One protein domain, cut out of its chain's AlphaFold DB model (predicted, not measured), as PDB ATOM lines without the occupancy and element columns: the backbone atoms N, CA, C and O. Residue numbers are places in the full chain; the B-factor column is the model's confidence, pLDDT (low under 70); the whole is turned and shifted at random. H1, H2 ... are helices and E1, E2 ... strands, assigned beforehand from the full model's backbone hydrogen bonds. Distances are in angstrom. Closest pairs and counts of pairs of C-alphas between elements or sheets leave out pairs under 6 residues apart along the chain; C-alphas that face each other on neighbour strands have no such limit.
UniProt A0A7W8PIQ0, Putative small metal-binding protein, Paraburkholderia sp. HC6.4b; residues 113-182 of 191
ATOM      1  N   GLU A 113      28.781 -29.142  -5.117       53.59
ATOM      2  CA  GLU A 113      29.793 -28.063  -5.056       53.59
ATOM      3  C   GLU A 113      29.635 -27.170  -3.812       53.59
ATOM      4  O   GLU A 113      30.613 -26.679  -3.246       53.59
ATOM      5  N   SER A 114      28.404 -27.020  -3.316       55.34
ATOM      6  CA  SER A 114      28.126 -26.282  -2.073       55.34
ATOM      7  C   SER A 114      28.639 -27.018  -0.829       55.34
ATOM      8  O   SER A 114      29.001 -26.382   0.163       55.34
ATOM      9  N   ILE A 115      28.713 -28.353  -0.882       58.25
ATOM     10  CA  ILE A 115      29.267 -29.186   0.194       58.25
ATOM     11  C   ILE A 115      30.788 -29.018   0.275       58.25
ATOM     12  O   ILE A 115      31.320 -28.979   1.380       58.25
ATOM     13  N   VAL A 116      31.489 -28.858  -0.853       56.81
ATOM     14  CA  VAL A 116      32.949 -28.645  -0.873       56.81
ATOM     15  C   VAL A 116      33.324 -27.323  -0.188       56.81
ATOM     16  O   VAL A 116      34.228 -27.303   0.642       56.81
ATOM     17  N   TRP A 117      32.562 -26.251  -0.424       50.38
ATOM     18  CA  TRP A 117      32.778 -24.949   0.222       50.38
ATOM     19  C   TRP A 117      32.373 -24.923   1.704       50.38
ATOM     20  O   TRP A 117      33.100 -24.383   2.535       50.38
ATOM     21  N   PHE A 118      31.259 -25.564   2.086       50.31
ATOM     22  CA  PHE A 118      30.907 -25.713   3.507       50.31
ATOM     23  C   PHE A 118      31.908 -26.585   4.268       50.31
ATOM     24  O   PHE A 118      32.116 -26.370   5.459       50.31
ATOM     25  N   LYS A 119      32.557 -27.535   3.590       54.56
ATOM     26  CA  LYS A 119      33.619 -28.367   4.161       54.56
ATOM     27  C   LYS A 119      34.942 -27.606   4.316       54.56
ATOM     28  O   LYS A 119      35.676 -27.902   5.249       54.56
ATOM     29  N   GLU A 120      35.194 -26.587   3.491       53.56
ATOM     30  CA  GLU A 120      36.303 -25.631   3.670       53.56
ATOM     31  C   GLU A 120      36.006 -24.514   4.691       53.56
ATOM     32  O   GLU A 120      36.928 -23.990   5.309       53.56
ATOM     33  N   ILE A 121      34.743 -24.146   4.931       54.47
ATOM     34  CA  ILE A 121      34.364 -23.217   6.020       54.47
ATOM     35  C   ILE A 121      34.245 -23.955   7.362       54.47
ATOM     36  O   ILE A 121      34.486 -23.378   8.421       54.47
ATOM     37  N   ALA A 122      33.975 -25.260   7.324       55.34
ATOM     38  CA  ALA A 122      34.180 -26.185   8.431       55.34
ATOM     39  C   ALA A 122      35.660 -26.590   8.584       55.34
ATOM     40  O   ALA A 122      35.956 -27.714   8.984       55.34
ATOM     41  N   MET A 123      36.594 -25.662   8.353       65.25
ATOM     42  CA  MET A 123      37.911 -25.689   9.003       65.25
ATOM     43  C   MET A 123      37.682 -25.327  10.468       65.25
ATOM     44  O   MET A 123      38.025 -24.250  10.956       65.25
ATOM     45  N   THR A 124      36.943 -26.204  11.145       70.62
ATOM     46  CA  THR A 124      36.655 -26.100  12.558       70.62
ATOM     47  C   THR A 124      38.007 -26.069  13.239       70.62
ATOM     48  O   THR A 124      38.800 -27.000  13.120       70.62
ATOM     49  N   ARG A 125      38.306 -24.941  13.888       83.31
ATOM     50  CA  ARG A 125      39.524 -24.764  14.675       83.31
ATOM     51  C   ARG A 125      39.723 -26.020  15.513       83.31
ATOM     52  O   ARG A 125      38.820 -26.385  16.264       83.31
ATOM     53  N   LYS A 126      40.848 -26.708  15.346       89.38
ATOM     54  CA  LYS A 126      41.147 -27.912  16.122       89.38
ATOM     55  C   LYS A 126      42.099 -27.565  17.238       89.38
ATOM     56  O   LYS A 126      42.859 -26.596  17.157       89.38
ATOM     57  N   TYR A 127      42.048 -28.347  18.302       91.88
ATOM     58  CA  TYR A 127      42.914 -28.151  19.444       91.88
ATOM     59  C   TYR A 127      43.360 -29.474  20.062       91.88
ATOM     60  O   TYR A 127      42.680 -30.492  19.964       91.88
ATOM     61  N   ILE A 128      44.519 -29.426  20.712       91.50
ATOM     62  CA  ILE A 128      45.039 -30.473  21.588       91.50
ATOM     63  C   ILE A 128      45.259 -29.838  22.950       91.50
ATOM     64  O   ILE A 128      45.879 -28.777  23.059       91.50
ATOM     65  N   ASP A 129      44.765 -30.491  23.992       90.50
ATOM     66  CA  ASP A 129      44.946 -30.042  25.362       90.50
ATOM     67  C   ASP A 129      45.970 -30.924  26.084       90.50
ATOM     68  O   ASP A 129      45.702 -32.082  26.407       90.50
ATOM     69  N   CYS A 130      47.158 -30.381  26.362       87.50
ATOM     70  CA  CYS A 130      48.187 -31.116  27.096       87.50
ATOM     71  C   CYS A 130      47.831 -31.286  28.584       87.50
ATOM     72  O   CYS A 130      48.452 -32.102  29.263       87.50
ATOM     73  N   ARG A 131      46.815 -30.570  29.092       85.12
ATOM     74  CA  ARG A 131      46.338 -30.678  30.484       85.12
ATOM     75  C   ARG A 131      45.669 -32.015  30.776       85.12
ATOM     76  O   ARG A 131      45.688 -32.465  31.918       85.12
ATOM     77  N   GLU A 132      45.089 -32.652  29.760       77.12
ATOM     78  CA  GLU A 132      44.412 -33.948  29.900       77.12
ATOM     79  C   GLU A 132      45.394 -35.104  30.154       77.12
ATOM     80  O   GLU A 132      44.987 -36.189  30.573       77.12
ATOM     81  N   PHE A 133      46.696 -34.868  29.956       73.00
ATOM     82  CA  PHE A 133      47.754 -35.855  30.136       73.00
ATOM     83  C   PHE A 133      48.774 -35.361  31.168       73.00
ATOM     84  O   PHE A 133      49.869 -34.918  30.798       73.00
ATOM     85  N   PRO A 134      48.443 -35.431  32.472       65.44
ATOM     86  CA  PRO A 134      49.367 -35.066  33.535       65.44
ATOM     87  C   PRO A 134      50.556 -36.035  33.532       65.44
ATOM     88  O   PRO A 134      50.501 -37.147  34.053       65.44
ATOM     89  N   SER A 135      51.637 -35.610  32.888       67.44
ATOM     90  CA  SER A 135      52.961 -36.225  32.953       67.44
ATOM     91  C   SER A 135      53.847 -35.429  33.916       67.44
ATOM     92  O   SER A 135      53.406 -34.449  34.517       67.44
ATOM     93  N   GLU A 136      55.109 -35.835  34.068       62.28
ATOM     94  CA  GLU A 136      56.066 -35.260  35.029       62.28
ATOM     95  C   GLU A 136      56.213 -33.728  34.940       62.28
ATOM     96  O   GLU A 136      56.547 -33.074  35.927       62.28
ATOM     97  N   THR A 137      55.915 -33.137  33.780       73.62
ATOM     98  CA  THR A 137      56.039 -31.698  33.516       73.62
ATOM     99  C   THR A 137      54.786 -30.878  33.840       73.62
ATOM    100  O   THR A 137      54.862 -29.654  33.760       73.62
ATOM    101  N   ASN A 138      53.662 -31.506  34.224       77.62
ATOM    102  CA  ASN A 138      52.389 -30.841  34.564       77.62
ATOM    103  C   ASN A 138      52.031 -29.691  33.602       77.62
ATOM    104  O   ASN A 138      51.853 -28.538  34.007       77.62
ATOM    105  N   CYS A 139      51.981 -29.997  32.305       84.50
ATOM    106  CA  CYS A 139      51.805 -28.980  31.282       84.50
ATOM    107  C   CYS A 139      50.401 -28.358  31.328       84.50
ATOM    108  O   CYS A 139      49.391 -29.055  31.373       84.50
ATOM    109  N   THR A 140      50.342 -27.025  31.287       86.00
ATOM    110  CA  THR A 140      49.094 -26.243  31.295       86.00
ATOM    111  C   THR A 140      48.716 -25.688  29.922       86.00
ATOM    112  O   THR A 140      47.804 -24.871  29.804       86.00
ATOM    113  N   VAL A 141      49.424 -26.118  28.877       88.69
ATOM    114  CA  VAL A 141      49.301 -25.578  27.523       88.69
ATOM    115  C   VAL A 141      48.181 -26.284  26.760       88.69
ATOM    116  O   VAL A 141      48.113 -27.510  26.726       88.69
ATOM    117  N   ALA A 142      47.343 -25.493  26.091       90.56
ATOM    118  CA  ALA A 142      46.427 -25.963  25.061       90.56
ATOM    119  C   ALA A 142      46.844 -25.347  23.719       90.56
ATOM    120  O   ALA A 142      46.985 -24.127  23.599       90.56
ATOM    121  N   LEU A 143      47.067 -26.194  22.717       91.44
ATOM    122  CA  LEU A 143      47.473 -25.800  21.371       91.44
ATOM    123  C   LEU A 143      46.256 -25.832  20.462       91.44
ATOM    124  O   LEU A 143      45.436 -26.737  20.560       91.44
ATOM    125  N   SER A 144      46.125 -24.850  19.577       91.25
ATOM    126  CA  SER A 144      45.012 -24.785  18.628       91.25
ATOM    127  C   SER A 144      45.478 -24.199  17.307       91.25
ATOM    128  O   SER A 144      46.281 -23.267  17.309       91.25
ATOM    129  N   ALA A 145      44.982 -24.751  16.205       90.06
ATOM    130  CA  ALA A 145      45.290 -24.287  14.860       90.06
ATOM    131  C   ALA A 145      44.092 -24.491  13.930       90.06
ATOM    132  O   ALA A 145      43.168 -25.254  14.229       90.06
ATOM    133  N   ASP A 146      44.137 -23.799  12.798       87.75
ATOM    134  CA  ASP A 146      43.107 -23.879  11.764       87.75
ATOM    135  C   ASP A 146      43.362 -25.056  10.804       87.75
ATOM    136  O   ASP A 146      42.457 -25.481  10.092       87.75
ATOM    137  N   SER A 147      44.580 -25.619  10.814       89.25
ATOM    138  CA  SER A 147      44.959 -26.787  10.019       89.25
ATOM    139  C   SER A 147      45.544 -27.923  10.865       89.25
ATOM    140  O   SER A 147      46.319 -27.714  11.802       89.25
ATOM    141  N   ASP A 148      45.212 -29.160  10.489       88.88
ATOM    142  CA  ASP A 148      45.693 -30.374  11.162       88.88
ATOM    143  C   ASP A 148      47.220 -30.506  11.111       88.88
ATOM    144  O   ASP A 148      47.835 -31.000  12.054       88.88
ATOM    145  N   GLY A 149      47.837 -30.067  10.009       90.69
ATOM    146  CA  GLY A 149      49.285 -30.125   9.815       90.69
ATOM    147  C   GLY A 149      50.037 -29.187  10.756       90.69
ATOM    148  O   GLY A 149      50.971 -29.617  11.429       90.69
ATOM    149  N   GLU A 150      49.604 -27.928  10.857       91.94
ATOM    150  CA  GLU A 150      50.217 -26.958  11.775       91.94
ATOM    151  C   GLU A 150      50.014 -27.368  13.234       91.94
ATOM    152  O   GLU A 150      50.946 -27.268  14.038       91.94
ATOM    153  N   LEU A 151      48.826 -27.884  13.571       92.75
ATOM    154  CA  LEU A 151      48.541 -28.381  14.915       92.75
ATOM    155  C   LEU A 151      49.449 -29.557  15.284       92.75
ATOM    156  O   LEU A 151      49.989 -29.595  16.391       92.75
ATOM    157  N   LEU A 152      49.636 -30.500  14.356       94.00
ATOM    158  CA  LEU A 152      50.482 -31.669  14.567       94.00
ATOM    159  C   LEU A 152      51.940 -31.276  14.801       94.00
ATOM    160  O   LEU A 152      52.536 -31.724  15.777       94.00
ATOM    161  N   GLU A 153      52.513 -30.435  13.940       94.12
ATOM    162  CA  GLU A 153      53.908 -30.015  14.088       94.12
ATOM    163  C   GLU A 153      54.117 -29.233  15.391       94.12
ATOM    164  O   GLU A 153      55.069 -29.504  16.124       94.12
ATOM    165  N   ALA A 154      53.193 -28.333  15.747       93.88
ATOM    166  CA  ALA A 154      53.251 -27.617  17.020       93.88
ATOM    167  C   ALA A 154      53.206 -28.574  18.226       93.88
ATOM    168  O   ALA A 154      53.982 -28.422  19.174       93.88
ATOM    169  N   ALA A 155      52.339 -29.588  18.181       93.31
ATOM    170  CA  ALA A 155      52.208 -30.580  19.241       93.31
ATOM    171  C   ALA A 155      53.438 -31.491  19.362       93.31
ATOM    172  O   ALA A 155      53.893 -31.762  20.473       93.31
ATOM    173  N   VAL A 156      54.023 -31.917  18.239       94.19
ATOM    174  CA  VAL A 156      55.258 -32.720  18.220       94.19
ATOM    175  C   VAL A 156      56.419 -31.921  18.799       94.19
ATOM    176  O   VAL A 156      57.122 -32.410  19.684       94.19
ATOM    177  N   GLN A 157      56.595 -30.668  18.370       94.25
ATOM    178  CA  GLN A 157      57.644 -29.802  18.911       94.25
ATOM    179  C   GLN A 157      57.490 -29.608  20.421       94.25
ATOM    180  O   GLN A 157      58.477 -29.641  21.159       94.25
ATOM    181  N   HIS A 158      56.256 -29.471  20.908       92.62
ATOM    182  CA  HIS A 158      55.980 -29.410  22.337       92.62
ATOM    183  C   HIS A 158      56.331 -30.725  23.058       92.62
ATOM    184  O   HIS A 158      57.047 -30.709  24.061       92.62
ATOM    185  N   ALA A 159      55.906 -31.871  22.523       90.38
ATOM    186  CA  ALA A 159      56.190 -33.188  23.089       90.38
ATOM    187  C   ALA A 159      57.701 -33.488  23.176       90.38
ATOM    188  O   ALA A 159      58.176 -34.024  24.177       90.38
ATOM    189  N   VAL A 160      58.481 -33.095  22.168       91.50
ATOM    190  CA  VAL A 160      59.938 -33.308  22.147       91.50
ATOM    191  C   VAL A 160      60.663 -32.325  23.066       91.50
ATOM    192  O   VAL A 160      61.555 -32.704  23.828       91.50
ATOM    193  N   SER A 161      60.291 -31.044  23.031       90.31
ATOM    194  CA  SER A 161      60.999 -30.005  23.788       90.31
ATOM    195  C   SER A 161      60.691 -30.043  25.286       90.31
ATOM    196  O   SER A 161      61.628 -29.950  26.090       90.31
ATOM    197  N   VAL A 162      59.418 -30.220  25.656       88.81
ATOM    198  CA  VAL A 162      58.931 -30.188  27.044       88.81
ATOM    199  C   VAL A 162      58.929 -31.582  27.653       88.81
ATOM    200  O   VAL A 162      59.540 -31.782  28.697       88.81
ATOM    201  N   HIS A 163      58.313 -32.558  26.985       85.00
ATOM    202  CA  HIS A 163      58.157 -33.915  27.525       85.00
ATOM    203  C   HIS A 163      59.315 -34.864  27.165       85.00
ATOM    204  O   HIS A 163      59.305 -36.024  27.572       85.00
ATOM    205  N   LYS A 164      60.327 -34.385  26.424       87.75
ATOM    206  CA  LYS A 164      61.515 -35.159  26.009       87.75
ATOM    207  C   LYS A 164      61.174 -36.476  25.302       87.75
ATOM    208  O   LYS A 164      61.971 -37.413  25.319       87.75
ATOM    209  N   HIS A 165      60.008 -36.544  24.659       84.75
ATOM    210  CA  HIS A 165      59.667 -37.660  23.786       84.75
ATOM    211  C   HIS A 165      60.522 -37.616  22.515       84.75
ATOM    212  O   HIS A 165      60.965 -36.552  22.085       84.75
ATOM    213  N   ALA A 166      60.775 -38.778  21.916       88.56
ATOM    214  CA  ALA A 166      61.404 -38.842  20.603       88.56
ATOM    215  C   ALA A 166      60.370 -38.501  19.519       88.56
ATOM    216  O   ALA A 166      59.223 -38.937  19.614       88.56
ATOM    217  N   ASP A 167      60.778 -37.755  18.490       91.19
ATOM    218  CA  ASP A 167      59.953 -37.574  17.291       91.19
ATOM    219  C   ASP A 167      59.936 -38.892  16.512       91.19
ATOM    220  O   ASP A 167      60.905 -39.249  15.839       91.19
ATOM    221  N   SER A 168      58.858 -39.654  16.678       91.81
ATOM    222  CA  SER A 168      58.619 -40.908  15.973       91.81
ATOM    223  C   SER A 168      57.277 -40.842  15.233       91.81
ATOM    224  O   SER A 168      56.361 -40.128  15.663       91.81
ATOM    225  N   PRO A 169      57.122 -41.564  14.109       91.00
ATOM    226  CA  PRO A 169      55.862 -41.579  13.368       91.00
ATOM    227  C   PRO A 169      54.695 -42.097  14.222       91.00
ATOM    228  O   PRO A 169      53.584 -41.587  14.110       91.00
ATOM    229  N   GLU A 170      54.957 -43.013  15.155       90.12
ATOM    230  CA  GLU A 170      53.958 -43.539  16.087       90.12
ATOM    231  C   GLU A 170      53.438 -42.455  17.043       90.12
ATOM    232  O   GLU A 170      52.251 -42.437  17.369       90.12
ATOM    233  N   LEU A 171      54.296 -41.525  17.487       89.50
ATOM    234  CA  LEU A 171      53.871 -40.378  18.296       89.50
ATOM    235  C   LEU A 171      52.952 -39.456  17.494       89.50
ATOM    236  O   LEU A 171      51.911 -39.029  17.992       89.50
ATOM    237  N   ARG A 172      53.309 -39.184  16.236       92.62
ATOM    238  CA  ARG A 172      52.519 -38.338  15.331       92.62
ATOM    239  C   ARG A 172      51.135 -38.930  15.082       92.62
ATOM    240  O   ARG A 172      50.147 -38.205  15.107       92.62
ATOM    241  N   GLU A 173      51.046 -40.239  14.869       92.38
ATOM    242  CA  GLU A 173      49.766 -40.937  14.710       92.38
ATOM    243  C   GLU A 173      48.906 -40.857  15.968       92.38
ATOM    244  O   GLU A 173      47.720 -40.541  15.885       92.38
ATOM    245  N   GLN A 174      49.503 -41.061  17.140       88.44
ATOM    246  CA  GLN A 174      48.767 -40.978  18.394       88.44
ATOM    247  C   GLN A 174      48.293 -39.551  18.689       88.44
ATOM    248  O   GLN A 174      47.147 -39.379  19.097       88.44
ATOM    249  N   LEU A 175      49.092 -38.520  18.395       91.00
ATOM    250  CA  LEU A 175      48.668 -37.123  18.529       91.00
ATOM    251  C   LEU A 175      47.461 -36.790  17.642       91.00
ATOM    252  O   LEU A 175      46.569 -36.079  18.097       91.00
ATOM    253  N   LYS A 176      47.366 -37.351  16.428       90.25
ATOM    254  CA  LYS A 176      46.187 -37.163  15.554       90.25
ATOM    255  C   LYS A 176      44.898 -37.687  16.182       90.25
ATOM    256  O   LYS A 176      43.835 -37.123  15.944       90.25
ATOM    257  N   THR A 177      44.972 -38.746  16.990       88.94
ATOM    258  CA  THR A 177      43.788 -39.293  17.685       88.94
ATOM    259  C   THR A 177      43.290 -38.402  18.826       88.94
ATOM    260  O   THR A 177      42.167 -38.579  19.288       88.94
ATOM    261  N   LEU A 178      44.109 -37.439  19.261       87.25
ATOM    262  CA  LEU A 178      43.822 -36.513  20.358       87.25
ATOM    263  C   LEU A 178      43.309 -35.151  19.872       87.25
ATOM    264  O   LEU A 178      43.241 -34.202  20.649       87.25
ATOM    265  N   PHE A 179      42.987 -35.020  18.585       90.81
ATOM    266  CA  PHE A 179      42.474 -33.770  18.043       90.81
ATOM    267  C   PHE A 179      41.020 -33.586  18.468       90.81
ATOM    268  O   PHE A 179      40.157 -34.422  18.195       90.81
ATOM    269  N   HIS A 180      40.751 -32.456  19.106       88.38
ATOM    270  CA  HIS A 180      39.413 -32.022  19.460       88.38
ATOM    271  C   HIS A 180      38.978 -30.886  18.542       88.38
ATOM    272  O   HIS A 180      39.780 -30.031  18.172       88.38
ATOM    273  N   GLU A 181      37.697 -30.858  18.186       87.06
ATOM    274  CA  GLU A 181      37.135 -29.763  17.398       87.06
ATOM    275  C   GLU A 181      36.604 -28.648  18.300       87.06
ATOM    276  O   GLU A 181      35.974 -28.895  19.331       87.06
ATOM    277  N   GLY A 182      36.839 -27.402  17.891       83.31
ATOM    278  CA  GLY A 182      36.360 -26.198  18.554       83.31
ATOM    279  C   GLY A 182      37.448 -25.421  19.299       83.31
ATOM    280  O   GLY A 182      38.600 -25.315  18.884       83.31
TER     281      GLY A 182
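What this domain is: This is residues 113 to 182 of the 191 residues of the protein "Putative small metal-binding protein" of Paraburkholderia sp. HC6.4b (UniProt A0A7W8PIQ0). A small body is built of a two-stranded hairpin, E1 and E2, with the helix H2 packed on it and H3 crossing H2 steeply, while H1, residues 113 to 121, sticks out as a free arm. Residues 180 to 181 fold back to pair antiparallel with residues 126 to 127 of E1. The printed part has 70 residues, with three named helices and two named strands in the order H1, E1, E2, H2, H3; the sheet, order E1 - E2, is antiparallel and the class is mostly helix. The whole is only just loose, close to compact, with a radius of gyration of the C-alphas of 13.7 A and spans of 48 by 24 by 15 A.

How they stand to each other: H1, residues 113 to 121, stands free. E1, residues 126 to 129, and E2, residues 142 to 145, form a hairpin, antiparallel at 165 degrees, with N 128 and O 143 2.8 A apart, within hydrogen-bond range. For H2, residues 148 to 161, the C-alpha closest to E2 is that of Leu 151, 5.2 A from that of Ala 145. H3, residues 169 to 177, touches H2 at residues 152 to 156 alone, opposite ways at a steep tilt of 59 degrees; the closest C-alphas, of Val 156 and Arg 172, are 6.9 A apart. In H1, H2 and H3 every O i to N i+4 pair is within hydrogen-bond range.

Where its parts are: H1 begins at C-alpha 113 (29.793, -28.063, -5.056) and is 12.9 A long. E1 measures 10.2 A, E2 10.4 A and H2 19.8 A. H3, 13.0 A, ends at C-alpha 177 (43.788, -39.293, 17.685).

The domain as a whole: The C-alphas farthest apart, of Glu 113 and Glu 136, are 48.5 A apart. The printed part has no cut. The link from E1 to E2, residues 130 to 141, is long. The pLDDT is under 70 at residues 113 to 123 and 134 to 136.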